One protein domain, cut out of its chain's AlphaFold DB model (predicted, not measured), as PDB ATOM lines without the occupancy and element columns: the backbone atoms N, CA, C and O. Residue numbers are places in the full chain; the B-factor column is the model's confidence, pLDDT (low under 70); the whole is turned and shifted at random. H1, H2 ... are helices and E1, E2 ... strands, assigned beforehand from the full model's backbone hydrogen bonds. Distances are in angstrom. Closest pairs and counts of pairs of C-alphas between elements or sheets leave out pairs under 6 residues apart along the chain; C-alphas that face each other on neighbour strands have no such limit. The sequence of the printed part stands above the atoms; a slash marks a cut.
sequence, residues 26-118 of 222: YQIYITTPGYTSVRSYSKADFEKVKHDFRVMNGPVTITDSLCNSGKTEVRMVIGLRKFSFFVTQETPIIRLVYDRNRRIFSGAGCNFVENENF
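AT A GLANCE: This is residues 26 to 118 of the 222 residues of an uncharacterized protein of Alistipes indistinctus YIT 12060 (UniProt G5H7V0). Two twisted sheets, E2 E1 E6 E7 and E3 E4 E5, lie face to face as a small sandwich, with E5 next to E6 and E7. On the side where E2 and E3 are apart, the short helix H1 sits between them. The printed part has 93 residues, with one named helix and seven named strands in the order E1 E2 H1 E3 E4 E5 E6 E7, and its class is mostly strand. The first sheet, in the order E2 E1 E6 E7, is mixed, and the second, E3 E4 E5, is antiparallel. The whole is compact, with a radius of gyration of the C-alphas of 12.8 A and spans of 38 by 27 by 25 A.

HOW THE PARTS SIT: Begin with E1, residues 27 to 31, which forms an antiparallel hairpin with E2, residues 38 to 41; look for N 30 and O 39, 2.9 A apart. On its other side E1 is parallel to E6, residues 93 to 99, with N 29 and O 94 at 2.8 A. E6 forms a hairpin with E7, residues 104 to 108, where N 97 and O 106 are 2.9 A apart. This sheet is strongly twisted, but only just: its C-alphas lie up to 4.4 A off its best plane. H1, residues 46 to 52, is on this sheet and over E2, at a height of 9.8 A over the sheet. Its backbone has 1 of 3 O i to N i+4 pairs within hydrogen-bond range, and 3 of 4 O i to N i+3 pairs. Next come E3, residues 60 to 67, E4, residues 71 to 78, and E5, residues 81 to 87, a meander in which each strand is the antiparallel neighbour of the one before. N 63 and O 75 are 2.8 A apart, and so are N 74 and O 85. H1 only grazes this sheet; the closest C-alphas of H1 and E3 are those of Glu 47 and Val 60, 5.6 A apart. The two sheets form a sandwich, their strands at 29 degrees. The closest C-alphas of E5 and E7 are those of Phe 83 and Gly 107, 6.5 A apart.

IN THESE COORDINATES: Find C-alpha 27 at (-9.946, -25.176, -25.027), where E1 begins its 13.0 A. E2 spans 10.3 A and H1 10.2 A. From C-alpha 60 at (-3.540, -10.762, -22.176) E3 runs 22.7 A; E4 spans 22.2 A, E5 19.2 A and E6 19.6 A. E7 runs 12.9 A to C-alpha 108 at (-19.641, -16.101, -27.593).

THE WHOLE: The C-alphas farthest apart are those of Asn 68 and Asn 101, 39.8 A. The printed part has no cut, and no link is long. The mean pLDDT of the printed part is 90.0; residues 68 to 69 and 116 to 117 are under 70.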
ATOM      1  N   TYR A  26      -9.812 -26.974 -20.502       92.00
ATOM      2  CA  TYR A  26     -10.667 -26.277 -21.451       92.00
ATOM      3  C   TYR A  26      -9.865 -25.753 -22.636       92.00
ATOM      4  O   TYR A  26      -8.701 -25.366 -22.523       92.00
ATOM      5  N   GLN A  27     -10.523 -25.697 -23.790       93.81
ATOM      6  CA  GLN A  27      -9.946 -25.176 -25.027       93.81
ATOM      7  C   GLN A  27     -10.559 -23.824 -25.376       93.81
ATOM      8  O   GLN A  27     -11.761 -23.606 -25.227       93.81
ATOM      9  N   ILE A  28      -9.735 -22.904 -25.870       96.06
ATOM     10  CA  ILE A  28     -10.159 -21.555 -26.243       96.06
ATOM     11  C   ILE A  28     -10.164 -21.457 -27.763       96.06
ATOM     12  O   ILE A  28      -9.124 -21.601 -28.400       96.06
ATOM     13  N   TYR A  29     -11.319 -21.158 -28.348       96.12
ATOM     14  CA  TYR A  29     -11.470 -20.975 -29.788       96.12
ATOM     15  C   TYR A  29     -11.821 -19.530 -30.130       96.12
ATOM     16  O   TYR A  29     -12.872 -19.005 -29.740       96.12
ATOM     17  N   ILE A  30     -10.959 -18.908 -30.931       96.06
ATOM     18  CA  ILE A  30     -11.153 -17.564 -31.469       96.06
ATOM     19  C   ILE A  30     -11.469 -17.678 -32.955       96.06
ATOM     20  O   ILE A  30     -10.677 -18.207 -33.734       96.06
ATOM     21  N   THR A  31     -12.628 -17.166 -33.354       94.69
ATOM     22  CA  THR A  31     -13.066 -17.169 -34.755       94.69
ATOM     23  C   THR A  31     -13.221 -15.754 -35.278       94.69
ATOM     24  O   THR A  31     -13.529 -14.825 -34.538       94.69
ATOM     25  N   THR A  32     -13.029 -15.569 -36.574       92.25
ATOM     26  CA  THR A  32     -13.495 -14.352 -37.256       92.25
ATOM     27  C   THR A  32     -14.966 -14.495 -37.643       92.25
ATOM     28  O   THR A  32     -15.379 -15.627 -37.923       92.25
ATOM     29  N   PRO A  33     -15.731 -13.396 -37.795       86.44
ATOM     30  CA  PRO A  33     -17.063 -13.441 -38.392       86.44
ATOM     31  C   PRO A  33     -17.099 -14.289 -39.672       86.44
ATOM     32  O   PRO A  33     -16.185 -14.233 -40.496       86.44
ATOM     33  N   GLY A  34     -18.124 -15.133 -39.807       83.81
ATOM     34  CA  GLY A  34     -18.266 -16.048 -40.944       83.81
ATOM     35  C   GLY A  34     -17.356 -17.287 -40.923       83.81
ATOM     36  O   GLY A  34     -17.496 -18.117 -41.818       83.81
ATOM     37  N   TYR A  35     -16.508 -17.456 -39.899       84.19
ATOM     38  CA  TYR A  35     -15.552 -18.567 -39.734       84.19
ATOM     39  C   TYR A  35     -14.429 -18.601 -40.781       84.19
ATOM     40  O   TYR A  35     -13.883 -19.655 -41.081       84.19
ATOM     41  N   THR A  36     -14.035 -17.439 -41.322       82.50
ATOM     42  CA  THR A  36     -12.914 -17.358 -42.289       82.50
ATOM     43  C   THR A  36     -11.561 -17.769 -41.701       82.50
ATOM     44  O   THR A  36     -10.632 -18.099 -42.430       82.50
ATOM     45  N   SER A  37     -11.432 -17.724 -40.378       86.12
ATOM     46  CA  SER A  37     -10.286 -18.214 -39.632       86.12
ATOM     47  C   SER A  37     -10.767 -18.694 -38.277       86.12
ATOM     48  O   SER A  37     -11.545 -18.001 -37.610       86.12
ATOM     49  N   VAL A  38     -10.278 -19.865 -37.891       90.88
ATOM     50  CA  VAL A  38     -10.440 -20.441 -36.564       90.88
ATOM     51  C   VAL A  38      -9.047 -20.610 -35.969       90.88
ATOM     52  O   VAL A  38      -8.115 -20.993 -36.670       90.88
ATOM     53  N   ARG A  39      -8.869 -20.228 -34.706       92.88
ATOM     54  CA  ARG A  39      -7.627 -20.437 -33.956       92.88
ATOM     55  C   ARG A  39      -7.954 -21.048 -32.606       92.88
ATOM     56  O   ARG A  39      -8.839 -20.543 -31.915       92.88
ATOM     57  N   SER A  40      -7.233 -22.099 -32.245       93.75
ATOM     58  CA  SER A  40      -7.354 -22.787 -30.961       93.75
ATOM     59  C   SER A  40      -6.165 -22.468 -30.060       93.75
ATOM     60  O   SER A  40      -5.024 -22.458 -30.524       93.75
ATOM     61  N   TYR A  41      -6.425 -22.272 -28.773       94.69
ATOM     62  CA  TYR A  41      -5.411 -22.037 -27.755       94.69
ATOM     63  C   TYR A  41      -5.693 -22.900 -26.529       94.69
ATOM     64  O   TYR A  41      -6.836 -22.994 -26.074       94.69
ATOM     65  N   SER A  42      -4.629 -23.465 -25.965       93.31
ATOM     66  CA  SER A  42      -4.641 -23.950 -24.589       93.31
ATOM     67  C   SER A  42      -4.587 -22.760 -23.625       93.31
ATOM     68  O   SER A  42      -4.205 -21.648 -24.007       93.31
ATOM     69  N   LYS A  43      -4.894 -22.994 -22.345       92.69
ATOM     70  CA  LYS A  43      -4.664 -21.996 -21.291       92.69
ATOM     71  C   LYS A  43      -3.204 -21.520 -21.259       92.69
ATOM     72  O   LYS A  43      -2.957 -20.324 -21.135       92.69
ATOM     73  N   ALA A  44      -2.249 -22.443 -21.397       92.00
ATOM     74  CA  ALA A  44      -0.814 -22.147 -21.337       92.00
ATOM     75  C   ALA A  44      -0.334 -21.293 -22.522       92.00
ATOM     76  O   ALA A  44       0.555 -20.461 -22.376       92.00
ATOM     77  N   ASP A  45      -0.950 -21.466 -23.690       93.62
ATOM     78  CA  ASP A  45      -0.586 -20.751 -24.913       93.62
ATOM     79  C   ASP A  45      -1.360 -19.445 -25.114       93.62
ATOM     80  O   ASP A  45      -1.122 -18.734 -26.094       93.62
ATOM     81  N   PHE A  46      -2.295 -19.119 -24.219       94.19
ATOM     82  CA  PHE A  46      -3.248 -18.034 -24.437       94.19
ATOM     83  C   PHE A  46      -2.581 -16.658 -24.596       94.19
ATOM     84  O   PHE A  46      -3.060 -15.823 -25.362       94.19
ATOM     85  N   GLU A  47      -1.422 -16.425 -23.972       93.31
ATOM     86  CA  GLU A  47      -0.672 -15.170 -24.129       93.31
ATOM     87  C   GLU A  47      -0.259 -14.884 -25.589       93.31
ATOM     88  O   GLU A  47      -0.148 -13.718 -25.984       93.31
ATOM     89  N   LYS A  48      -0.124 -15.920 -26.438       94.62
ATOM     90  CA  LYS A  48       0.197 -15.783 -27.874       94.62
ATOM     91  C   LYS A  48      -0.850 -14.972 -28.640       94.62
ATOM     92  O   LYS A  48      -0.510 -14.331 -29.638       94.62
ATOM     93  N   VAL A  49      -2.093 -14.908 -28.145       94.25
ATOM     94  CA  VAL A  49      -3.174 -14.065 -28.693       94.25
ATOM     95  C   VAL A  49      -2.733 -12.608 -28.835       94.25
ATOM     96  O   VAL A  49      -3.126 -11.939 -29.796       94.25
ATOM     97  N   LYS A  50      -1.871 -12.116 -27.933       93.44
ATOM     98  CA  LYS A  50      -1.340 -10.751 -28.002       93.44
ATOM     99  C   LYS A  50      -0.630 -10.482 -29.328       93.44
ATOM    100  O   LYS A  50      -0.887  -9.460 -29.965       93.44
ATOM    101  N   HIS A  51       0.234 -11.403 -29.747       92.50
ATOM    102  CA  HIS A  51       0.976 -11.308 -30.999       92.50
ATOM    103  C   HIS A  51       0.072 -11.603 -32.203       92.50
ATOM    104  O   HIS A  51      -0.015 -10.794 -33.127       92.50
ATOM    105  N   ASP A  52      -0.658 -12.719 -32.158       93.12
ATOM    106  CA  ASP A  52      -1.464 -13.226 -33.273       93.12
ATOM    107  C   ASP A  52      -2.514 -12.233 -33.778       93.12
ATOM    108  O   ASP A  52      -2.781 -12.158 -34.980       93.12
ATOM    109  N   PHE A  53      -3.088 -11.449 -32.865       92.75
ATOM    110  CA  PHE A  53      -4.125 -10.463 -33.169       92.75
ATOM    111  C   PHE A  53      -3.660  -9.015 -32.993       92.75
ATOM    112  O   PHE A  53      -4.481  -8.097 -33.064       92.75
ATOM    113  N   ARG A  54      -2.350  -8.799 -32.793       90.75
ATOM    114  CA  ARG A  54      -1.724  -7.475 -32.624       90.75
ATOM    115  C   ARG A  54      -2.450  -6.620 -31.581       90.75
ATOM    116  O   ARG A  54      -2.872  -5.496 -31.855       90.75
ATOM    117  N   VAL A  55      -2.631  -7.170 -30.382       89.81
ATOM    118  CA  VAL A  55      -3.271  -6.463 -29.266       89.81
ATOM    119  C   VAL A  55      -2.320  -5.370 -28.776       89.81
ATOM    120  O   VAL A  55      -1.332  -5.645 -28.099       89.81
ATOM    121  N   MET A  56      -2.609  -4.127 -29.167       79.12
ATOM    122  CA  MET A  56      -1.698  -2.989 -28.990       79.12
ATOM    123  C   MET A  56      -1.564  -2.537 -27.530       79.12
ATOM    124  O   MET A  56      -0.472  -2.180 -27.103       79.12
ATOM    125  N   ASN A  57      -2.661  -2.563 -26.763       78.81
ATOM    126  CA  ASN A  57      -2.731  -1.976 -25.424       78.81
ATOM    127  C   ASN A  57      -3.318  -2.967 -24.423       78.81
ATOM    128  O   ASN A  57      -4.358  -3.555 -24.705       78.81
ATOM    129  N   GLY A  58      -2.703  -3.067 -23.243       84.62
ATOM    130  CA  GLY A  58      -3.187  -3.860 -22.110       84.62
ATOM    131  C   GLY A  58      -2.677  -5.310 -22.074       84.62
ATOM    132  O   GLY A  58      -1.998  -5.771 -23.000       84.62
ATOM    133  N   PRO A  59      -2.940  -6.022 -20.968       92.56
ATOM    134  CA  PRO A  59      -2.476  -7.388 -20.778       92.56
ATOM    135  C   PRO A  59      -3.335  -8.392 -21.558       92.56
ATOM    136  O   PRO A  59      -4.484  -8.116 -21.908       92.56
ATOM    137  N   VAL A  60      -2.772  -9.570 -21.810       95.94
ATOM    138  CA  VAL A  60      -3.540 -10.762 -22.176       95.94
ATOM    139  C   VAL A  60      -3.353 -11.747 -21.040       95.94
ATOM    140  O   VAL A  60      -2.244 -12.228 -20.843       95.94
ATOM    141  N   THR A  61      -4.394 -11.974 -20.249       94.69
ATOM    142  CA  THR A  61      -4.325 -12.846 -19.072       94.69
ATOM    143  C   THR A  61      -5.558 -13.716 -18.963       94.69
ATOM    144  O   THR A  61      -6.634 -13.381 -19.467       94.69
ATOM    145  N   ILE A  62      -5.387 -14.839 -18.275       95.50
ATOM    146  CA  ILE A  62      -6.445 -15.781 -17.949       95.50
ATOM    147  C   ILE A  62      -6.338 -16.155 -16.475       95.50
ATOM    148  O   ILE A  62      -5.243 -16.337 -15.941       95.50
ATOM    149  N   THR A  63      -7.466 -16.200 -15.784       93.44
ATOM    150  CA  THR A  63      -7.533 -16.522 -14.361       93.44
ATOM    151  C   THR A  63      -8.738 -17.402 -14.116       93.44
ATOM    152  O   THR A  63      -9.850 -17.058 -14.512       93.44
ATOM    153  N   ASP A  64      -8.507 -18.513 -13.429       92.62
ATOM    154  CA  ASP A  64      -9.550 -19.472 -13.103       92.62
ATOM    155  C   ASP A  64      -9.967 -19.273 -11.648       92.62
ATOM    156  O   ASP A  64      -9.147 -18.980 -10.776       92.62
ATOM    157  N   SER A  65     -11.252 -19.418 -11.370       89.56
ATOM    158  CA  SER A  65     -11.805 -19.369 -10.023       89.56
ATOM    159  C   SER A  65     -12.821 -20.489  -9.879       89.56
ATOM    160  O   SER A  65     -13.853 -20.503 -10.550       89.56
ATOM    161  N   LEU A  66     -12.513 -21.459  -9.019       84.88
ATOM    162  CA  LEU A  66     -13.412 -22.574  -8.757       84.88
ATOM    163  C   LEU A  66     -14.649 -22.063  -8.014       84.88
ATOM    164  O   LEU A  66     -14.541 -21.422  -6.968       84.88
ATOM    165  N   CYS A  67     -15.830 -22.360  -8.544       81.00
ATOM    166  CA  CYS A  67     -17.092 -22.058  -7.888       81.00
ATOM    167  C   CYS A  67     -17.586 -23.278  -7.100       81.00
ATOM    168  O   CYS A  67     -17.398 -24.421  -7.516       81.00
ATOM    169  N   ASN A  68     -18.339 -23.035  -6.023       65.31
ATOM    170  CA  ASN A  68     -18.891 -24.059  -5.116       65.31
ATOM    171  C   ASN A  68     -19.802 -25.120  -5.786       65.31
ATOM    172  O   ASN A  68     -20.277 -26.028  -5.117       65.31
ATOM    173  N   SER A  69     -20.077 -25.006  -7.090       68.19
ATOM    174  CA  SER A  69     -20.987 -25.861  -7.864       68.19
ATOM    175  C   SER A  69     -20.286 -26.813  -8.845       68.19
ATOM    176  O   SER A  69     -20.940 -27.338  -9.744       68.19
ATOM    177  N   GLY A  70     -18.966 -27.019  -8.726       75.44
ATOM    178  CA  GLY A  70     -18.201 -27.842  -9.682       75.44
ATOM    179  C   GLY A  70     -18.035 -27.182 -11.057       75.44
ATOM    180  O   GLY A  70     -17.715 -27.840 -12.044       75.44
ATOM    181  N   LYS A  71     -18.274 -25.870 -11.125       85.44
ATOM    182  CA  LYS A  71     -18.037 -25.021 -12.294       85.44
ATOM    183  C   LYS A  71     -16.773 -24.212 -12.054       85.44
ATOM    184  O   LYS A  71     -16.520 -23.799 -10.923       85.44
ATOM    185  N   THR A  72     -16.025 -23.938 -13.113       90.75
ATOM    186  CA  THR A  72     -14.889 -23.014 -13.048       90.75
ATOM    187  C   THR A  72     -15.270 -21.727 -13.763       90.75
ATOM    188  O   THR A  72     -15.667 -21.756 -14.928       90.75
ATOM    189  N   GLU A  73     -15.185 -20.596 -13.067       92.62
ATOM    190  CA  GLU A  73     -15.242 -19.289 -13.710       92.62
ATOM    191  C   GLU A  73     -13.873 -18.994 -14.321       92.62
ATOM    192  O   GLU A  73     -12.866 -18.963 -13.616       92.62
ATOM    193  N   VAL A  74     -13.833 -18.767 -15.628       94.31
ATOM    194  CA  VAL A  74     -12.625 -18.378 -16.349       94.31
ATOM    195  C   VAL A  74     -12.761 -16.917 -16.736       94.31
ATOM    196  O   VAL A  74     -13.563 -16.554 -17.599       94.31
ATOM    197  N   ARG A  75     -11.969 -16.068 -16.083       95.19
ATOM    198  CA  ARG A  75     -11.891 -14.638 -16.372       95.19
ATOM    199  C   ARG A  75     -10.710 -14.369 -17.278       95.19
ATOM    200  O   ARG A  75      -9.585 -14.773 -16.997       95.19
ATOM    201  N   MET A  76     -10.968 -13.651 -18.358       95.50
ATOM    202  CA  MET A  76      -9.974 -13.343 -19.373       95.50
ATOM    203  C   MET A  76      -9.881 -11.840 -19.544       95.50
ATOM    204  O   MET A  76     -10.899 -11.147 -19.611       95.50
ATOM    205  N   VAL A  77      -8.661 -11.335 -19.661       95.56
ATOM    206  CA  VAL A  77      -8.401  -9.957 -20.069       95.56
ATOM    207  C   VAL A  77      -7.703 -10.003 -21.413       95.56
ATOM    208  O   VAL A  77      -6.720 -10.717 -21.568       95.56
ATOM    209  N   ILE A  78      -8.221  -9.262 -22.390       95.62
ATOM    210  CA  ILE A  78      -7.578  -9.067 -23.691       95.62
ATOM    211  C   ILE A  78      -7.539  -7.569 -23.955       95.62
ATOM    212  O   ILE A  78      -8.525  -6.942 -24.361       95.62
ATOM    213  N   GLY A  79      -6.385  -6.982 -23.673       92.75
ATOM    214  CA  GLY A  79      -6.186  -5.549 -23.705       92.75
ATOM    215  C   GLY A  79      -7.041  -4.831 -22.665       92.75
ATOM    216  O   GLY A  79      -6.835  -4.994 -21.467       92.75
ATOM    217  N   LEU A  80      -8.008  -4.029 -23.117       90.81
ATOM    218  CA  LEU A  80      -8.942  -3.308 -22.239       90.81
ATOM    219  C   LEU A  80     -10.247  -4.072 -21.976       90.81
ATOM    220  O   LEU A  80     -11.072  -3.625 -21.182       90.81
ATOM    221  N   ARG A  81     -10.470  -5.198 -22.663       92.88
ATOM    222  CA  ARG A  81     -11.715  -5.963 -22.554       92.88
ATOM    223  C   ARG A  81     -11.567  -7.086 -21.548       92.88
ATOM    224  O   ARG A  81     -10.534  -7.748 -21.494       92.88
ATOM    225  N   LYS A  82     -12.634  -7.296 -20.785       94.31
ATOM    226  CA  LYS A  82     -12.767  -8.378 -19.817       94.31
ATOM    227  C   LYS A  82     -13.874  -9.309 -20.286       94.31
ATOM    228  O   LYS A  82     -14.907  -8.840 -20.760       94.31
ATOM    229  N   PHE A  83     -13.647 -10.601 -20.143       95.88
ATOM    230  CA  PHE A  83     -14.612 -11.646 -20.451       95.88
ATOM    231  C   PHE A  83     -14.687 -12.603 -19.268       95.88
ATOM    232  O   PHE A  83     -13.684 -12.810 -18.583       95.88
ATOM    233  N   SER A  84     -15.860 -13.179 -19.037       94.69
ATOM    234  CA  SER A  84     -16.044 -14.246 -18.059       94.69
ATOM    235  C   SER A  84     -16.839 -15.381 -18.698       94.69
ATOM    236  O   SER A  84     -17.751 -15.144 -19.493       94.69
ATOM    237  N   PHE A  85     -16.447 -16.612 -18.392       94.25
ATOM    238  CA  PHE A  85     -17.072 -17.835 -18.880       94.25
ATOM    239  C   PHE A  85     -17.216 -18.819 -17.728       94.25
ATOM    240  O   PHE A  85     -16.332 -18.915 -16.881       94.25
ATOM    241  N   PHE A  86     -18.294 -19.596 -17.723       91.88
ATOM    242  CA  PHE A  86     -18.459 -20.699 -16.778       91.88
ATOM    243  C   PHE A  86     -18.256 -22.029 -17.488       91.88
ATOM    244  O   PHE A  86     -19.177 -22.535 -18.136       91.88
ATOM    245  N   VAL A  87     -17.068 -22.608 -17.337       91.44
ATOM    246  CA  VAL A  87     -16.741 -23.907 -17.929       91.44
ATOM    247  C   VAL A  87     -17.128 -25.043 -16.989       91.44
ATOM    248  O   VAL A  87     -16.986 -24.963 -15.763       91.44
ATOM    249  N   THR A  88     -17.642 -26.109 -17.587       89.19
ATOM    250  CA  THR A  88     -17.980 -27.375 -16.928       89.19
ATOM    251  C   THR A  88     -17.383 -28.523 -17.734       89.19
ATOM    252  O   THR A  88     -16.970 -28.314 -18.872       89.19
ATOM    253  N   GLN A  89     -17.390 -29.747 -17.199       84.56
ATOM    254  CA  GLN A  89     -17.053 -30.928 -18.006       84.56
ATOM    255  C   GLN A  89     -17.953 -31.064 -19.245       84.56
ATOM    256  O   GLN A  89     -17.522 -31.600 -20.258       84.56
ATOM    257  N   GLU A  90     -19.183 -30.539 -19.186       83.19
ATOM    258  CA  GLU A  90     -20.106 -30.569 -20.321       83.19
ATOM    259  C   GLU A  90     -19.886 -29.451 -21.342       83.19
ATOM    260  O   GLU A  90     -20.299 -29.560 -22.492       83.19
ATOM    261  N   THR A  91     -19.239 -28.364 -20.926       87.06
ATOM    262  CA  THR A  91     -18.953 -27.197 -21.768       87.06
ATOM    263  C   THR A  91     -17.503 -26.734 -21.571       87.06
ATOM    264  O   THR A  91     -17.260 -25.600 -21.140       87.06
ATOM    265  N   PRO A  92     -16.503 -27.585 -21.878       91.06
ATOM    266  CA  PRO A  92     -15.089 -27.295 -21.631       91.06
ATOM    267  C   PRO A  92     -14.483 -26.410 -22.736       91.06
ATOM    268  O   PRO A  92     -13.306 -26.518 -23.068       91.06
ATOM    269  N   ILE A  93     -15.287 -25.562 -23.383       94.00
ATOM    270  CA  ILE A  93     -14.857 -24.749 -24.523       94.00
ATOM    271  C   ILE A  93     -15.225 -23.293 -24.285       94.00
ATOM    272  O   ILE A  93     -16.370 -22.963 -23.992       94.00
ATOM    273  N   ILE A  94     -14.247 -22.411 -24.460       95.62
ATOM    274  CA  ILE A  94     -14.425 -20.962 -24.431       95.62
ATOM    275  C   ILE A  94     -14.455 -20.443 -25.861       95.62
ATOM    276  O   ILE A  94     -13.567 -20.745 -26.662       95.62
ATOM    277  N   ARG A  95     -15.453 -19.616 -26.184       96.19
ATOM    278  CA  ARG A  95     -15.606 -19.029 -27.516       96.19
ATOM    279  C   ARG A  95     -15.471 -17.518 -27.498       96.19
ATOM    280  O   ARG A  95     -16.197 -16.801 -26.818       96.19
ATOM    281  N   LEU A  96     -14.564 -17.036 -28.339       96.62
ATOM    282  CA  LEU A  96     -14.393 -15.622 -28.646       96.62
ATOM    283  C   LEU A  96     -14.570 -15.388 -30.144       96.62
ATOM    284  O   LEU A  96     -14.231 -16.229 -30.980       96.62
ATOM    285  N   VAL A  97     -15.077 -14.217 -30.495       96.06
ATOM    286  CA  VAL A  97     -15.120 -13.739 -31.877       96.06
ATOM    287  C   VAL A  97     -14.223 -12.517 -31.986       96.06
ATOM    288  O   VAL A  97     -14.295 -11.618 -31.152       96.06
ATOM    289  N   TYR A  98     -13.365 -12.493 -33.002       96.12
ATOM    290  CA  TYR A  98     -12.502 -11.364 -33.325       96.12
ATOM    291  C   TYR A  98     -12.946 -10.714 -34.635       96.12
ATOM    292  O   TYR A  98     -12.758 -11.263 -35.725       96.12
ATOM    293  N   ASP A  99     -13.513  -9.517 -34.532       93.88
ATOM    294  CA  ASP A  99     -13.800  -8.672 -35.685       93.88
ATOM    295  C   ASP A  99     -12.498  -8.010 -36.152       93.88
ATOM    296  O   ASP A  99     -11.967  -7.122 -35.484       93.88
ATOM    297  N   ARG A 100     -11.985  -8.435 -37.314       89.38
ATOM    298  CA  ARG A 100     -10.744  -7.902 -37.903       89.38
ATOM    299  C   ARG A 100     -10.852  -6.432 -38.305       89.38
ATOM    300  O   ARG A 100      -9.861  -5.712 -38.203       89.38
ATOM    301  N   ASN A 101     -12.029  -5.998 -38.753       89.88
ATOM    302  CA  ASN A 101     -12.249  -4.637 -39.237       89.88
ATOM    303  C   ASN A 101     -12.261  -3.663 -38.062       89.88
ATOM    304  O   ASN A 101     -11.616  -2.618 -38.106       89.88
ATOM    305  N   ARG A 102     -12.954  -4.038 -36.983       90.44
ATOM    306  CA  ARG A 102     -13.039  -3.225 -35.764       90.44
ATOM    307  C   ARG A 102     -11.884  -3.466 -34.792       90.44
ATOM    308  O   ARG A 102     -11.695  -2.672 -33.878       90.44
ATOM    309  N   ARG A 103     -11.123  -4.550 -34.979       90.25
ATOM    310  CA  ARG A 103     -10.079  -5.053 -34.066       90.25
ATOM    311  C   ARG A 103     -10.602  -5.268 -32.645       90.25
ATOM    312  O   ARG A 103      -9.951  -4.914 -31.665       90.25
ATOM    313  N   ILE A 104     -11.804  -5.830 -32.541       92.25
ATOM    314  CA  ILE A 104     -12.523  -6.008 -31.277       92.25
ATOM    315  C   ILE A 104     -12.805  -7.488 -31.035       92.25
ATOM    316  O   ILE A 104     -13.226  -8.206 -31.939       92.25
ATOM    317  N   PHE A 105     -12.612  -7.906 -29.784       95.00
ATOM    318  CA  PHE A 105     -13.046  -9.202 -29.274       95.00
ATOM    319  C   PHE A 105     -14.441  -9.110 -28.643       95.00
ATOM    320  O   PHE A 105     -14.738  -8.147 -27.925       95.00
ATOM    321  N   SER A 106     -15.258 -10.138 -28.850       95.31
ATOM    322  CA  SER A 106     -16.527 -10.370 -28.154       95.31
ATOM    323  C   SER A 106     -16.606 -11.807 -27.637       95.31
ATOM    324  O   SER A 106     -16.094 -12.726 -28.279       95.31
ATOM    325  N   GLY A 107     -17.252 -11.998 -26.486       94.75
ATOM    326  CA  GLY A 107     -17.590 -13.326 -25.978       94.75
ATOM    327  C   GLY A 107     -18.708 -13.966 -26.791       94.75
ATOM    328  O   GLY A 107     -19.537 -13.272 -27.379       94.75
ATOM    329  N   ALA A 108     -18.684 -15.289 -26.866       93.69
ATOM    330  CA  ALA A 108     -19.641 -16.101 -27.593       93.69
ATOM    331  C   ALA A 108     -19.799 -17.460 -26.899       93.69
ATOM    332  O   ALA A 108     -19.000 -17.822 -26.040       93.69
ATOM    333  N   GLY A 109     -20.801 -18.232 -27.308       92.25
ATOM    334  CA  GLY A 109     -21.088 -19.531 -26.703       92.25
ATOM    335  C   GLY A 109     -22.123 -19.452 -25.585       92.25
ATOM    336  O   GLY A 109     -22.336 -18.406 -24.975       92.25
ATOM    337  N   CYS A 110     -22.784 -20.578 -25.321       90.19
ATOM    338  CA  CYS A 110     -23.825 -20.655 -24.297       90.19
ATOM    339  C   CYS A 110     -23.314 -20.417 -22.862       90.19
ATOM    340  O   CYS A 110     -24.100 -20.078 -21.979       90.19
ATOM    341  N   ASN A 111     -22.007 -20.569 -22.636       91.69
ATOM    342  CA  ASN A 111     -21.342 -20.426 -21.344       91.69
ATOM    343  C   ASN A 111     -20.701 -19.042 -21.107       91.69
ATOM    344  O   ASN A 111     -20.042 -18.852 -20.081       91.69
ATOM    345  N   PHE A 112     -20.878 -18.086 -22.027       93.94
ATOM    346  CA  PHE A 112     -20.363 -16.721 -21.900       93.94
ATOM    347  C   PHE A 112     -21.221 -15.853 -20.974       93.94
ATOM    348  O   PHE A 112     -22.418 -15.695 -21.194       93.94
ATOM    349  N   VAL A 113     -20.589 -15.230 -19.980       90.12
ATOM    350  CA  VAL A 113     -21.240 -14.373 -18.986       90.12
ATOM    351  C   VAL A 113     -21.361 -12.946 -19.516       90.12
ATOM    352  O   VAL A 113     -20.394 -12.185 -19.532       90.12
ATOM    353  N   GLU A 114     -22.572 -12.560 -19.919       80.31
ATOM    354  CA  GLU A 114     -22.863 -11.179 -20.336       80.31
ATOM    355  C   GLU A 114     -23.120 -10.225 -19.157       80.31
ATOM    356  O   GLU A 114     -22.877  -9.026 -19.282       80.31
ATOM    357  N   ASN A 115     -23.616 -10.725 -18.017       77.56
ATOM    358  CA  ASN A 115     -23.953  -9.920 -16.837       77.56
ATOM    359  C   ASN A 115     -23.773 -10.696 -15.516       77.56
ATOM    360  O   ASN A 115     -23.679 -11.918 -15.509       77.56
ATOM    361  N   GLU A 116     -23.723  -9.990 -14.382       66.44
ATOM    362  CA  GLU A 116     -23.365 -10.564 -13.068       66.44
ATOM    363  C   GLU A 116     -24.345 -11.641 -12.552       66.44
ATOM    364  O   GLU A 116     -23.956 -12.497 -11.764       66.44
ATOM    365  N   ASN A 117     -25.591 -11.664 -13.043       68.50
ATOM    366  CA  ASN A 117     -26.632 -12.628 -12.652       68.50
ATOM    367  C   ASN A 117     -26.835 -13.746 -13.691       68.50
ATOM    368  O   ASN A 117     -27.946 -14.247 -13.880       68.50
ATOM    369  N   PHE A 118     -25.782 -14.111 -14.416       72.62
ATOM    370  CA  PHE A 118     -25.869 -15.052 -15.524       72.62
ATOM    371  C   PHE A 118     -26.058 -16.500 -15.051       72.62
ATOM    372  O   PHE A 118     -25.114 -17.168 -14.623       72.62
TER     373      PHE A 118